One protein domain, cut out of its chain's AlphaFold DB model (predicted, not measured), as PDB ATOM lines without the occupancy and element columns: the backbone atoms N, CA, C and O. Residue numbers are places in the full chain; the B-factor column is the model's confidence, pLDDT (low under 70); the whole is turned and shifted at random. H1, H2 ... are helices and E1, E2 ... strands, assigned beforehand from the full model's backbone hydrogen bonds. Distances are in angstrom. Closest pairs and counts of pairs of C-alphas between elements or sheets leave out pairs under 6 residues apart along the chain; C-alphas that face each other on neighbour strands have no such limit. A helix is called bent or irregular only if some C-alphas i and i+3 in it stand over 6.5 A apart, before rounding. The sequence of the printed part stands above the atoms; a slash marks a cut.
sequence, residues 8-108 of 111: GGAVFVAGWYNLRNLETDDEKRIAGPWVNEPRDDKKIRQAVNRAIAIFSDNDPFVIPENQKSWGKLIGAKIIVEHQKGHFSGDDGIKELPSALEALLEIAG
ATOM      1  N   GLY A   8     327.976 339.184 304.872       92.81
ATOM      2  CA  GLY A   8     326.962 338.398 304.152       92.81
ATOM      3  C   GLY A   8     326.612 338.982 302.779       92.81
ATOM      4  O   GLY A   8     326.434 338.245 301.813       92.81
ATOM      5  N   GLY A   9     326.622 340.309 302.669       95.69
ATOM      6  CA  GLY A   9     326.498 341.027 301.413       95.69
ATOM      7  C   GLY A   9     326.344 342.527 301.626       95.69
ATOM      8  O   GLY A   9     326.400 343.005 302.759       95.69
ATOM      9  N   ALA A  10     326.170 343.259 300.531       97.00
ATOM     10  CA  ALA A  10     325.918 344.694 300.538       97.00
ATOM     11  C   ALA A  10     324.995 345.097 299.382       97.00
ATOM     12  O   ALA A  10     325.091 344.557 298.274       97.00
ATOM     13  N   VAL A  11     324.136 346.079 299.659       98.12
ATOM     14  CA  VAL A  11     323.307 346.763 298.664       98.12
ATOM     15  C   VAL A  11     323.898 348.154 298.430       98.12
ATOM     16  O   VAL A  11     324.024 348.939 299.366       98.12
ATOM     17  N   PHE A  12     324.281 348.454 297.191       97.31
ATOM     18  CA  PHE A  12     324.889 349.719 296.780       97.31
ATOM     19  C   PHE A  12     323.861 350.557 296.018       97.31
ATOM     20  O   PHE A  12     323.620 350.321 294.836       97.31
ATOM     21  N   VAL A  13     323.240 351.524 296.689       98.12
ATOM     22  CA  VAL A  13     322.256 352.425 296.069       98.12
ATOM     23  C   VAL A  13     322.983 353.599 295.420       98.12
ATOM     24  O   VAL A  13     323.802 354.241 296.072       98.12
ATOM     25  N   ALA A  14     322.719 353.831 294.133       97.44
ATOM     26  CA  ALA A  14     323.337 354.866 293.305       97.44
ATOM     27  C   ALA A  14     324.875 354.901 293.390       97.44
ATOM     28  O   ALA A  14     325.487 355.957 293.299       97.44
ATOM     29  N   GLY A  15     325.528 353.748 293.576       95.25
ATOM     30  CA  GLY A  15     326.980 353.692 293.743       95.25
ATOM     31  C   GLY A  15     327.730 354.124 292.479       95.25
ATOM     32  O   GLY A  15     327.386 353.717 291.371       95.25
ATOM     33  N   TRP A  16     328.833 354.856 292.620       95.56
ATOM     34  CA  TRP A  16     329.580 355.393 291.478       95.56
ATOM     35  C   TRP A  16     331.052 354.960 291.441       95.56
ATOM     36  O   TRP A  16     331.647 354.526 292.430       95.56
ATOM     37  N   TYR A  17     331.609 355.072 290.240       94.12
ATOM     38  CA  TYR A  17     333.035 355.195 289.937       94.12
ATOM     39  C   TYR A  17     333.317 356.561 289.317       94.12
ATOM     40  O   TYR A  17     334.325 357.175 289.627       94.12
ATOM     41  N   ASN A  18     332.405 357.042 288.469       93.00
ATOM     42  CA  ASN A  18     332.461 358.361 287.853       93.00
ATOM     43  C   ASN A  18     331.162 359.121 288.119       93.00
ATOM     44  O   ASN A  18     330.084 358.519 288.154       93.00
ATOM     45  N   LEU A  19     331.281 360.441 288.240       95.38
ATOM     46  CA  LEU A  19     330.173 361.372 288.434       95.38
ATOM     47  C   LEU A  19     330.111 362.366 287.271       95.38
ATOM     48  O   LEU A  19     331.135 362.696 286.671       95.38
ATOM     49  N   ARG A  20     328.908 362.853 286.965       95.25
ATOM     50  CA  ARG A  20     328.667 363.978 286.049       95.25
ATOM     51  C   ARG A  20     327.922 365.098 286.768       95.25
ATOM     52  O   ARG A  20     327.486 364.915 287.899       95.25
ATOM     53  N   ASN A  21     327.745 366.225 286.078       95.81
ATOM     54  CA  ASN A  21     326.962 367.366 286.560       95.81
ATOM     55  C   ASN A  21     327.467 367.927 287.904       95.81
ATOM     56  O   ASN A  21     326.678 368.366 288.729       95.81
ATOM     57  N   LEU A  22     328.791 367.898 288.105       95.19
ATOM     58  CA  LEU A  22     329.471 368.652 289.159       95.19
ATOM     59  C   LEU A  22     329.758 370.052 288.605       95.19
ATOM     60  O   LEU A  22     330.619 370.215 287.731       95.19
ATOM     61  N   GLU A  23     328.992 371.035 289.052       94.88
ATOM     62  CA  GLU A  23     328.950 372.378 288.476       94.88
ATOM     63  C   GLU A  23     330.036 373.275 289.065       94.88
ATOM     64  O   GLU A  23     330.661 374.053 288.338       94.88
ATOM     65  N   THR A  24     330.322 373.125 290.360       96.94
ATOM     66  CA  THR A  24     331.275 373.988 291.068       96.94
ATOM     67  C   THR A  24     332.661 373.356 291.202       96.94
ATOM     68  O   THR A  24     332.830 372.133 291.215       96.94
ATOM     69  N   ASP A  25     333.690 374.195 291.330       96.88
ATOM     70  CA  ASP A  25     335.051 373.714 291.597       96.88
ATOM     71  C   ASP A  25     335.160 373.052 292.975       96.88
ATOM     72  O   ASP A  25     335.932 372.108 293.144       96.88
ATOM     73  N   ASP A  26     334.342 373.479 293.940       97.56
ATOM     74  CA  ASP A  26     334.271 372.842 295.251       97.56
ATOM     75  C   ASP A  26     333.665 371.439 295.181       97.56
ATOM     76  O   ASP A  26     334.227 370.515 295.767       97.56
ATOM     77  N   GLU A  27     332.590 371.236 294.416       96.12
ATOM     78  CA  GLU A  27     332.029 369.899 294.175       96.12
ATOM     79  C   GLU A  27     333.059 368.973 293.529       96.12
ATOM     80  O   GLU A  27     333.274 367.855 294.000       96.12
ATOM     81  N   LYS A  28     333.759 369.451 292.492       95.62
ATOM     82  CA  LYS A  28     334.821 368.682 291.825       95.62
ATOM     83  C   LYS A  28     335.972 368.371 292.777       95.62
ATOM     84  O   LYS A  28     336.488 367.256 292.763       95.62
ATOM     85  N   ARG A  29     336.365 369.324 293.625       97.00
ATOM     86  CA  ARG A  29     337.416 369.145 294.635       97.00
ATOM     87  C   ARG A  29     337.011 368.127 295.701       97.00
ATOM     88  O   ARG A  29     337.848 367.330 296.113       97.00
ATOM     89  N   ILE A  30     335.753 368.136 296.142       96.00
ATOM     90  CA  ILE A  30     335.221 367.195 297.139       96.00
ATOM     91  C   ILE A  30     335.079 365.790 296.544       96.00
ATOM     92  O   ILE A  30     335.469 364.816 297.185       96.00
ATOM     93  N   ALA A  31     334.552 365.675 295.323       95.06
ATOM     94  CA  ALA A  31     334.350 364.400 294.640       95.06
ATOM     95  C   ALA A  31     335.655 363.794 294.102       95.06
ATOM     96  O   ALA A  31     335.773 362.573 294.008       95.06
ATOM     97  N   GLY A  32     336.638 364.636 293.768       94.94
ATOM     98  CA  GLY A  32     337.890 364.257 293.119       94.94
ATOM     99  C   GLY A  32     338.588 363.058 293.762       94.94
ATOM    100  O   GLY A  32     338.832 362.084 293.055       94.94
ATOM    101  N   PRO A  33     338.847 363.051 295.082       94.69
ATOM    102  CA  PRO A  33     339.472 361.910 295.751       94.69
ATOM    103  C   PRO A  33     338.689 360.593 295.636       94.69
ATOM    104  O   PRO A  33     339.281 359.527 295.719       94.69
ATOM    105  N   TRP A  34     337.370 360.633 295.435       93.00
ATOM    106  CA  TRP A  34     336.531 359.432 295.327       93.00
ATOM    107  C   TRP A  34     336.463 358.861 293.908       93.00
ATOM    108  O   TRP A  34     336.126 357.692 293.738       93.00
ATOM    109  N   VAL A  35     336.744 359.693 292.901       92.50
ATOM    110  CA  VAL A  35     336.670 359.343 291.472       92.50
ATOM    111  C   VAL A  35     338.060 359.089 290.888       92.50
ATOM    112  O   VAL A  35     338.228 358.212 290.045       92.50
ATOM    113  N   ASN A  36     339.062 359.844 291.341       92.75
ATOM    114  CA  ASN A  36     340.400 359.844 290.752       92.75
ATOM    115  C   ASN A  36     341.380 358.912 291.471       92.75
ATOM    116  O   ASN A  36     342.393 358.542 290.880       92.75
ATOM    117  N   GLU A  37     341.102 358.525 292.719       91.88
ATOM    118  CA  GLU A  37     341.975 357.608 293.449       91.88
ATOM    119  C   GLU A  37     341.623 356.143 293.163       91.88
ATOM    120  O   GLU A  37     340.441 355.776 293.135       91.88
ATOM    121  N   PRO A  38     342.627 355.264 292.981       86.25
ATOM    122  CA  PRO A  38     342.385 353.848 292.765       86.25
ATOM    123  C   PRO A  38     341.617 353.221 293.929       86.25
ATOM    124  O   PRO A  38     342.067 353.212 295.077       86.25
ATOM    125  N   ARG A  39     340.476 352.612 293.614       89.25
ATOM    126  CA  ARG A  39     339.723 351.796 294.562       89.25
ATOM    127  C   ARG A  39     340.185 350.345 294.506       89.25
ATOM    128  O   ARG A  39     340.319 349.760 293.434       89.25
ATOM    129  N   ASP A  40     340.378 349.729 295.670       92.50
ATOM    130  CA  ASP A  40     340.715 348.306 295.756       92.50
ATOM    131  C   ASP A  40     339.464 347.423 295.600       92.50
ATOM    132  O   ASP A  40     338.937 346.833 296.550       92.50
ATOM    133  N   ASP A  41     338.977 347.321 294.364       93.06
ATOM    134  CA  ASP A  41     337.813 346.502 294.015       93.06
ATOM    135  C   ASP A  41     338.048 345.006 294.279       93.06
ATOM    136  O   ASP A  41     337.110 344.244 294.531       93.06
ATOM    137  N   LYS A  42     339.310 344.553 294.261       92.38
ATOM    138  CA  LYS A  42     339.663 343.178 294.633       92.38
ATOM    139  C   LYS A  42     339.350 342.935 296.106       92.38
ATOM    140  O   LYS A  42     338.703 341.935 296.417       92.38
ATOM    141  N   LYS A  43     339.749 343.846 296.990       91.62
ATOM    142  CA  LYS A  43     339.448 343.756 298.420       91.62
ATOM    143  C   LYS A  43     337.950 343.825 298.698       91.62
ATOM    144  O   LYS A  43     337.465 343.060 299.527       91.62
ATOM    145  N   ILE A  44     337.204 344.663 297.969       91.81
ATOM    146  CA  ILE A  44     335.735 344.712 298.079       91.81
ATOM    147  C   ILE A  44     335.129 343.353 297.706       91.81
ATOM    148  O   ILE A  44     334.400 342.771 298.506       91.81
ATOM    149  N   ARG A  45     335.494 342.786 296.548       91.19
ATOM    150  CA  ARG A  45     335.025 341.454 296.119       91.19
ATOM    151  C   ARG A  45     335.345 340.344 297.111       91.19
ATOM    152  O   ARG A  45     334.552 339.432 297.299       91.19
ATOM    153  N   GLN A  46     336.522 340.389 297.727       91.25
ATOM    154  CA  GLN A  46     336.930 339.378 298.702       91.25
ATOM    155  C   GLN A  46     336.150 339.484 300.017       91.25
ATOM    156  O   GLN A  46     335.921 338.464 300.668       91.25
ATOM    157  N   ALA A  47     335.751 340.700 300.393       92.94
ATOM    158  CA  ALA A  47     335.037 340.988 301.628       92.94
ATOM    159  C   ALA A  47     333.514 340.798 301.520       92.94
ATOM    160  O   ALA A  47     332.876 340.500 302.528       92.94
ATOM    161  N   VAL A  48     332.927 340.982 300.334       93.94
ATOM    162  CA  VAL A  48     331.472 340.985 300.122       93.94
ATOM    163  C   VAL A  48     331.030 339.699 299.424       93.94
ATOM    164  O   VAL A  48     331.319 339.502 298.249       93.94
ATOM    165  N   ASN A  49     330.293 338.831 300.126       91.44
ATOM    166  CA  ASN A  49     329.823 337.565 299.545       91.44
ATOM    167  C   ASN A  49     328.757 337.756 298.452       91.44
ATOM    168  O   ASN A  49     328.755 337.026 297.463       91.44
ATOM    169  N   ARG A  50     327.841 338.713 298.633       95.69
ATOM    170  CA  ARG A  50     326.789 339.061 297.665       95.69
ATOM    171  C   ARG A  50     326.724 340.572 297.500       95.69
ATOM    172  O   ARG A  50     326.528 341.286 298.478       95.69
ATOM    173  N   ALA A  51     326.884 341.056 296.277       97.31
ATOM    174  CA  ALA A  51     326.784 342.474 295.956       97.31
ATOM    175  C   ALA A  51     325.583 342.706 295.038       97.31
ATOM    176  O   ALA A  51     325.466 342.066 293.993       97.31
ATOM    177  N   ILE A  52     324.709 343.634 295.418       98.44
ATOM    178  CA  ILE A  52     323.599 344.099 294.583       98.44
ATOM    179  C   ILE A  52     323.730 345.614 294.470       98.44
ATOM    180  O   ILE A  52     323.905 346.284 295.482       98.44
ATOM    181  N   ALA A  53     323.687 346.161 293.262       98.38
ATOM    182  CA  ALA A  53     323.774 347.595 293.025       98.38
ATOM    183  C   ALA A  53     322.500 348.089 292.332       98.38
ATOM    184  O   ALA A  53     322.052 347.489 291.355       98.38
ATOM    185  N   ILE A  54     321.919 349.164 292.861       98.62
ATOM    186  CA  ILE A  54     320.636 349.725 292.435       98.62
ATOM    187  C   ILE A  54     320.894 351.097 291.824       98.62
ATOM    188  O   ILE A  54     321.536 351.941 292.444       98.62
ATOM    189  N   PHE A  55     320.390 351.318 290.616       98.56
ATOM    190  CA  PHE A  55     320.560 352.554 289.855       98.56
ATOM    191  C   PHE A  55     319.219 353.083 289.394       98.56
ATOM    192  O   PHE A  55     318.283 352.303 289.240       98.56
ATOM    193  N   SER A  56     319.143 354.381 289.109       98.06
ATOM    194  CA  SER A  56     318.044 354.926 288.326       98.06
ATOM    195  C   SER A  56     318.498 355.248 286.911       98.06
ATOM    196  O   SER A  56     319.643 355.643 286.691       98.06
ATOM    197  N   ASP A  57     317.613 355.065 285.938       97.44
ATOM    198  CA  ASP A  57     317.908 355.366 284.537       97.44
ATOM    199  C   ASP A  57     317.915 356.864 284.203       97.44
ATOM    200  O   ASP A  57     318.456 357.254 283.166       97.44
ATOM    201  N   ASN A  58     317.385 357.706 285.094       97.12
ATOM    202  CA  ASN A  58     317.413 359.161 284.977       97.12
ATOM    203  C   ASN A  58     318.240 359.851 286.078       97.12
ATOM    204  O   ASN A  58     318.053 361.046 286.303       97.12
ATOM    205  N   ASP A  59     319.151 359.133 286.745       98.00
ATOM    206  CA  ASP A  59     320.019 359.716 287.773       98.00
ATOM    207  C   ASP A  59     320.854 360.879 287.186       98.00
ATOM    208  O   ASP A  59     321.577 360.695 286.190       98.00
ATOM    209  N   PRO A  60     320.764 362.099 287.748       96.81
ATOM    210  CA  PRO A  60     321.467 363.250 287.201       96.81
ATOM    211  C   PRO A  60     322.983 363.162 287.399       96.81
ATOM    212  O   PRO A  60     323.705 363.705 286.569       96.81
ATOM    213  N   PHE A  61     323.489 362.446 288.404       96.94
ATOM    214  CA  PHE A  61     324.912 362.426 288.764       96.94
ATOM    215  C   PHE A  61     325.608 361.121 288.372       96.94
ATOM    216  O   PHE A  61     326.778 361.131 287.976       96.94
ATOM    217  N   VAL A  62     324.899 359.993 288.446       96.81
ATOM    218  CA  VAL A  62     325.458 358.654 288.231       96.81
ATOM    219  C   VAL A  62     325.190 358.190 286.804       96.81
ATOM    220  O   VAL A  62     324.080 357.823 286.430       96.81
ATOM    221  N   ILE A  63     326.242 358.169 285.986       93.50
ATOM    222  CA  ILE A  63     326.128 357.766 284.579       93.50
ATOM    223  C   ILE A  63     325.873 356.253 284.413       93.50
ATOM    224  O   ILE A  63     326.395 355.466 285.214       93.50
ATOM    225  N   PRO A  64     325.143 355.813 283.365       92.19
ATOM    226  CA  PRO A  64     324.839 354.397 283.120       92.19
ATOM    227  C   PRO A  64     326.069 353.483 283.029       92.19
ATOM    228  O   PRO A  64     326.003 352.300 283.362       92.19
ATOM    229  N   GLU A  65     327.225 354.010 282.626       95.50
ATOM    230  CA  GLU A  65     328.491 353.276 282.562       95.50
ATOM    231  C   GLU A  65     328.903 352.713 283.925       95.50
ATOM    232  O   GLU A  65     329.516 351.644 283.983       95.50
ATOM    233  N   ASN A  66     328.511 353.368 285.023       95.88
ATOM    234  CA  ASN A  66     328.759 352.865 286.370       95.88
ATOM    235  C   ASN A  66     328.140 351.479 286.577       95.88
ATOM    236  O   ASN A  66     328.776 350.631 287.197       95.88
ATOM    237  N   GLN A  67     326.970 351.192 285.996       95.75
ATOM    238  CA  GLN A  67     326.326 349.877 286.088       95.75
ATOM    239  C   GLN A  67     327.251 348.770 285.561       95.75
ATOM    240  O   GLN A  67     327.443 347.733 286.202       95.75
ATOM    241  N   LYS A  68     327.900 349.024 284.416       95.50
ATOM    242  CA  LYS A  68     328.878 348.104 283.819       95.50
ATOM    243  C   LYS A  68     330.103 347.951 284.717       95.50
ATOM    244  O   LYS A  68     330.586 346.831 284.877       95.50
ATOM    245  N   SER A  69     330.596 349.043 285.300       95.50
ATOM    246  CA  SER A  69     331.737 349.007 286.221       95.50
ATOM    247  C   SER A  69     331.422 348.194 287.477       95.50
ATOM    248  O   SER A  69     332.201 347.320 287.840       95.50
ATOM    249  N   TRP A  70     330.257 348.380 288.099       96.81
ATOM    250  CA  TRP A  70     329.833 347.592 289.260       96.81
ATOM    251  C   TRP A  70     329.668 346.105 288.937       96.81
ATOM    252  O   TRP A  70     330.170 345.258 289.679       96.81
ATOM    253  N   GLY A  71     329.066 345.775 287.794       96.38
ATOM    254  CA  GLY A  71     328.956 344.389 287.344       96.38
ATOM    255  C   GLY A  71     330.319 343.740 287.086       96.38
ATOM    256  O   GLY A  71     330.578 342.636 287.553       96.38
ATOM    257  N   LYS A  72     331.237 344.423 286.390       96.31
ATOM    258  CA  LYS A  72     332.540 343.849 286.004       96.31
ATOM    259  C   LYS A  72     333.568 343.835 287.136       96.31
ATOM    260  O   LYS A  72     334.285 342.851 287.311       96.31
ATOM    261  N   LEU A  73     333.686 344.936 287.868       95.25
ATOM    262  CA  LEU A  73     334.745 345.131 288.856       95.25
ATOM    263  C   LEU A  73     334.355 344.577 290.223       95.25
ATOM    264  O   LEU A  73     335.214 344.014 290.892       95.25
ATOM    265  N   ILE A  74     333.078 344.655 290.615       95.62
ATOM    266  CA  ILE A  74     332.591 344.114 291.898       95.62
ATOM    267  C   ILE A  74     331.880 342.768 291.723       95.62
ATOM    268  O   ILE A  74     331.797 342.002 292.676       95.62
ATOM    269  N   GLY A  75     331.400 342.430 290.524       96.38
ATOM    270  CA  GLY A  75     330.548 341.249 290.351       96.38
ATOM    271  C   GLY A  75     329.138 341.468 290.900       96.38
ATOM    272  O   GLY A  75     328.482 340.510 291.299       96.38
ATOM    273  N   ALA A  76     328.686 342.724 290.981       97.62
ATOM    274  CA  ALA A  76     327.380 343.045 291.535       97.62
ATOM    275  C   ALA A  76     326.246 342.661 290.571       97.62
ATOM    276  O   ALA A  76     326.326 342.920 289.367       97.62
ATOM    277  N   LYS A  77     325.151 342.116 291.112       97.94
ATOM    278  CA  LYS A  77     323.860 342.057 290.416       97.94
ATOM    279  C   LYS A  77     323.332 343.482 290.261       97.94
ATOM    280  O   LYS A  77     323.330 344.236 291.230       97.94
ATOM    281  N   ILE A  78     322.887 343.848 289.064       98.38
ATOM    282  CA  ILE A  78     322.414 345.204 288.767       98.38
ATOM    283  C   ILE A  78     320.886 345.233 288.762       98.38
ATOM    284  O   ILE A  78     320.254 344.409 288.103       98.38
ATOM    285  N   ILE A  79     320.313 346.198 289.475       98.50
ATOM    286  CA  ILE A  79     318.896 346.564 289.433       98.50
ATOM    287  C   ILE A  79     318.816 347.996 288.902       98.50
ATOM    288  O   ILE A  79     319.567 348.863 289.349       98.50
ATOM    289  N   VAL A  80     317.921 348.240 287.945       98.31
ATOM    290  CA  VAL A  80     317.670 349.580 287.405       98.31
ATOM    291  C   VAL A  80     316.207 349.934 287.627       98.31
ATOM    292  O   VAL A  80     315.317 349.236 287.152       98.31
ATOM    293  N   GLU A  81     315.984 351.012 288.363       98.25
ATOM    294  CA  GLU A  81     314.683 351.599 288.655       98.25
ATOM    295  C   GLU A  81     314.377 352.735 287.678       98.25
ATOM    296  O   GLU A  81     315.239 353.560 287.357       98.25
ATOM    297  N   HIS A  82     313.127 352.804 287.232       97.62
ATOM    298  CA  HIS A  82     312.702 353.803 286.260       97.62
ATOM    299  C   HIS A  82     312.325 355.120 286.945       97.62
ATOM    300  O   HIS A  82     311.489 355.124 287.853       97.62
ATOM    301  N   GLN A  83     312.899 356.232 286.480       96.94
ATOM    302  CA  GLN A  83     312.530 357.591 286.888       96.94
ATOM    303  C   GLN A  83     312.559 357.847 288.411       96.94
ATOM    304  O   GLN A  83     311.600 358.364 288.984       96.94
ATOM    305  N   LYS A  84     313.655 357.478 289.083       97.62
ATOM    306  CA  LYS A  84     313.851 357.652 290.538       97.62
ATOM    307  C   LYS A  84     314.877 358.728 290.908       97.62
ATOM    308  O   LYS A  84     315.148 358.905 292.094       97.62
ATOM    309  N   GLY A  85     315.434 359.440 289.928       97.38
ATOM    310  CA  GLY A  85     316.436 360.477 290.168       97.38
ATOM    311  C   GLY A  85     317.652 359.899 290.887       97.38
ATOM    312  O   GLY A  85     318.125 358.822 290.526       97.38
ATOM    313  N   HIS A  86     318.137 360.582 291.922       97.31
ATOM    314  CA  HIS A  86     319.228 360.087 292.767       97.31
ATOM    315  C   HIS A  86     318.713 359.389 294.043       97.31
ATOM    316  O   HIS A  86     319.412 359.319 295.053       97.31
ATOM    317  N   PHE A  87     317.476 358.871 294.016       97.75
ATOM    318  CA  PHE A  87     316.803 358.229 295.155       97.75
ATOM    319  C   PHE A  87     316.699 359.114 296.403       97.75
ATOM    320  O   PHE A  87     316.615 358.609 297.526       97.75
ATOM    321  N   SER A  88     316.722 360.432 296.222       95.75
ATOM    322  CA  SER A  88     316.672 361.377 297.328       95.75
ATOM    323  C   SER A  88     315.230 361.688 297.738       95.75
ATOM    324  O   SER A  88     314.272 361.469 296.992       95.75
ATOM    325  N   GLY A  89     315.070 362.259 298.935       95.69
ATOM    326  CA  GLY A  89     313.776 362.788 299.366       95.69
ATOM    327  C   GLY A  89     313.263 363.913 298.458       95.69
ATOM    328  O   GLY A  89     312.050 364.026 298.279       95.69
ATOM    329  N   ASP A  90     314.172 364.683 297.850       95.38
ATOM    330  CA  ASP A  90     313.854 365.766 296.910       95.38
ATOM    331  C   ASP A  90     313.342 365.223 295.566       95.38
ATOM    332  O   ASP A  90     312.486 365.840 294.935       95.38
ATOM    333  N   ASP A  91     313.757 364.009 295.187       94.50
ATOM    334  CA  ASP A  91     313.185 363.249 294.066       94.50
ATOM    335  C   ASP A  91     311.803 362.640 294.405       94.50
ATOM    336  O   ASP A  91     311.228 361.882 293.622       94.50
ATOM    337  N   GLY A  92     311.264 362.916 295.600       96.69
ATOM    338  CA  GLY A  92     310.024 362.322 296.103       96.69
ATOM    339  C   GLY A  92     310.169 360.862 296.540       96.69
ATOM    340  O   GLY A  92     309.163 360.198 296.809       96.69
ATOM    341  N   ILE A  93     311.398 360.344 296.635       97.50
ATOM    342  CA  ILE A  93     311.663 358.948 296.977       97.50
ATOM    343  C   ILE A  93     311.840 358.820 298.489       97.50
ATOM    344  O   ILE A  93     312.851 359.214 299.063       97.50
ATOM    345  N   LYS A  94     310.823 358.262 299.150       96.44
ATOM    346  CA  LYS A  94     310.828 357.986 300.602       96.44
ATOM    347  C   LYS A  94     310.897 356.501 300.936       96.44
ATOM    348  O   LYS A  94     311.167 356.130 302.072       96.44
ATOM    349  N   GLU A  95     310.657 355.665 299.936       97.06
ATOM    350  CA  GLU A  95     310.668 354.216 300.040       97.06
ATOM    351  C   GLU A  95     311.400 353.652 298.827       97.06
ATOM    352  O   GLU A  95     311.226 354.130 297.703       97.06
ATOM    353  N   LEU A  96     312.204 352.616 299.059       97.50
ATOM    354  CA  LEU A  96     312.925 351.909 298.007       97.50
ATOM    355  C   LEU A  96     312.757 350.394 298.204       97.50
ATOM    356  O   LEU A  96     313.645 349.747 298.767       97.50
ATOM    357  N   PRO A  97     311.616 349.817 297.777       97.94
ATOM    358  CA  PRO A  97     311.325 348.396 297.968       97.94
ATOM    359  C   PRO A  97     312.403 347.475 297.395       97.94
ATOM    360  O   PRO A  97     312.759 346.487 298.032       97.94
ATOM    361  N   SER A  98     313.010 347.831 296.260       98.06
ATOM    362  CA  SER A  98     314.106 347.056 295.669       98.06
ATOM    363  C   SER A  98     315.337 346.943 296.569       98.06
ATOM    364  O   SER A  98     316.010 345.915 296.535       98.06
ATOM    365  N   ALA A  99     315.617 347.938 297.417       98.00
ATOM    366  CA  ALA A  99     316.699 347.849 298.396       98.00
ATOM    367  C   ALA A  99     316.371 346.861 299.522       98.00
ATOM    368  O   ALA A  99     317.227 346.060 299.901       98.00
ATOM    369  N   LEU A 100     315.128 346.872 300.015       97.88
ATOM    370  CA  LEU A 100     314.658 345.896 301.000       97.88
ATOM    371  C   LEU A 100     314.680 344.479 300.416       97.88
ATOM    372  O   LEU A 100     315.224 343.563 301.025       97.88
ATOM    373  N   GLU A 101     314.147 344.298 299.210       98.12
ATOM    374  CA  GLU A 101     314.135 343.003 298.536       98.12
ATOM    375  C   GLU A 101     315.542 342.469 298.258       98.12
ATOM    376  O   GLU A 101     315.782 341.272 298.420       98.12
ATOM    377  N   ALA A 102     316.475 343.340 297.866       97.69
ATOM    378  CA  ALA A 102     317.878 342.984 297.690       97.69
ATOM    379  C   ALA A 102     318.508 342.516 299.011       97.69
ATOM    380  O   ALA A 102     319.260 341.541 299.029       97.69
ATOM    381  N   LEU A 103     318.178 343.168 300.128       96.81
ATOM    382  CA  LEU A 103     318.655 342.756 301.445       96.81
ATOM    383  C   LEU A 103     318.096 341.385 301.854       96.81
ATOM    384  O   LEU A 103     318.860 340.534 302.306       96.81
ATOM    385  N   LEU A 104     316.798 341.143 301.647       97.00
ATOM    386  CA  LEU A 104     316.158 339.850 301.926       97.00
ATOM    387  C   LEU A 104     316.721 338.725 301.041       97.00
ATOM    388  O   LEU A 104     316.957 337.611 301.511       97.00
ATOM    389  N   GLU A 105     317.014 339.021 299.770       95.62
ATOM    390  CA  GLU A 105     317.723 338.104 298.870       95.62
ATOM    391  C   GLU A 105     319.119 337.765 299.408       95.62
ATOM    392  O   GLU A 105     319.517 336.600 299.422       95.62
ATOM    393  N   ILE A 106     319.867 338.757 299.897       95.38
ATOM    394  CA  ILE A 106     321.182 338.537 300.514       95.38
ATOM    395  C   ILE A 106     321.061 337.674 301.778       95.38
ATOM    396  O   ILE A 106     321.871 336.763 301.952       95.38
ATOM    397  N   ALA A 107     320.047 337.923 302.610       94.12
ATOM    398  CA  ALA A 107     319.785 337.187 303.846       94.12
ATOM    399  C   ALA A 107     319.321 335.733 303.620       94.12
ATOM    400  O   ALA A 107     319.372 334.927 304.545       94.12
ATOM    401  N   GLY A 108     318.929 335.371 302.391       88.06
ATOM    402  CA  GLY A 108     318.436 334.030 302.065       88.06
ATOM    403  C   GLY A 108     316.958 333.817 302.401       88.06
ATOM    404  O   GLY A 108     316.523 332.677 302.525       88.06
TER     405      GLY A 108
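Overview. This is residues 8 to 108 of the 111 residues of an uncharacterized protein of Candidatus Portnoybacteria bacterium CG11_big_fil_rev_8_21_14_0_20_40_15 (UniProt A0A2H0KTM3). What does the model look like? A small three-stranded sheet is the core of a flat slab, with H4 packed over one face and H3 over the other, while H1 lies well away from the sheet and H2 sits by the end of H3. In what order do the parts come? The printed part has 101 residues, with four named helices and three named strands in the order E1, H1, H2, E2, H3, E3, H4; the class is mixed, helices and strands, and the sheet, in the order E1, E2, E3, is parallel. How spread out is it? It is compact, with a radius of gyration of the C-alphas of 14.1 A and spans of 44 by 34 by 18 A.

Along the chain. What comes in the first half? E1 is residues 10 to 13, beginning at C-alpha 10 at (325.918, 344.694, 300.538). H1 is residues 25 to 36, 14.9 A long and only just irregular, with C-alphas 30 and 33 6.9 A apart; H2 is residues 41 to 47. What follows? E2 is residues 51 to 56, 17.0 A, and H3 is residues 65 to 74, 13.7 A. E3 is residues 77 to 81, 13.4 A, and H4 is residues 97 to 107, 15.2 A, ending at C-alpha 107 at (319.785, 337.187, 303.846).

Arrangement. How do the strands pair? E1 and E2 are parallel at 11 degrees, with N 12 and O 52 within hydrogen-bond range at 2.8 A. E2 and E3 are parallel at 22 degrees, with N 55 and O 79 at 2.9 A. E1, H1 H2, E2 and E2, H3, E3 are strand-helix-strand units, parallel neighbour strands with helices between, each with a right-handed crossover. Which helices are on the sheet? H3 and H4 are on opposite faces, making three layers, helices on both faces of a sheet. H3 is over E2 and E3 at a height of 9.3 A, its closest C-alphas to E2 being Ala 53 and Trp 70, 7.1 A apart; H4 has a height of 9.0 A, with Ile 52 and Ala 102 the closest C-alphas to E2, 6.6 A apart. Where are the others? H2 touches H3, with the C-alphas of Arg 45 and Ile 74 closest at 5.6 A, at a steep tilt of 51 degrees, the same way. H1 is not on the sheet and touches no helix. How do the helix backbones run? In H2, H3 and H4 every O i to N i+4 pair is within hydrogen-bond range; in H1 it is 6 of 8.

Size, cuts and confidence. How large is it? The two C-alphas farthest apart, those of Asp 25 and Gly 108, are 44.3 A apart. Is the printed part whole? It has no cut, and the links E1 to H1 and E3 to H4 are long. How sure is the model? The mean pLDDT of the printed part is 95.7, and no printed residue is under 70.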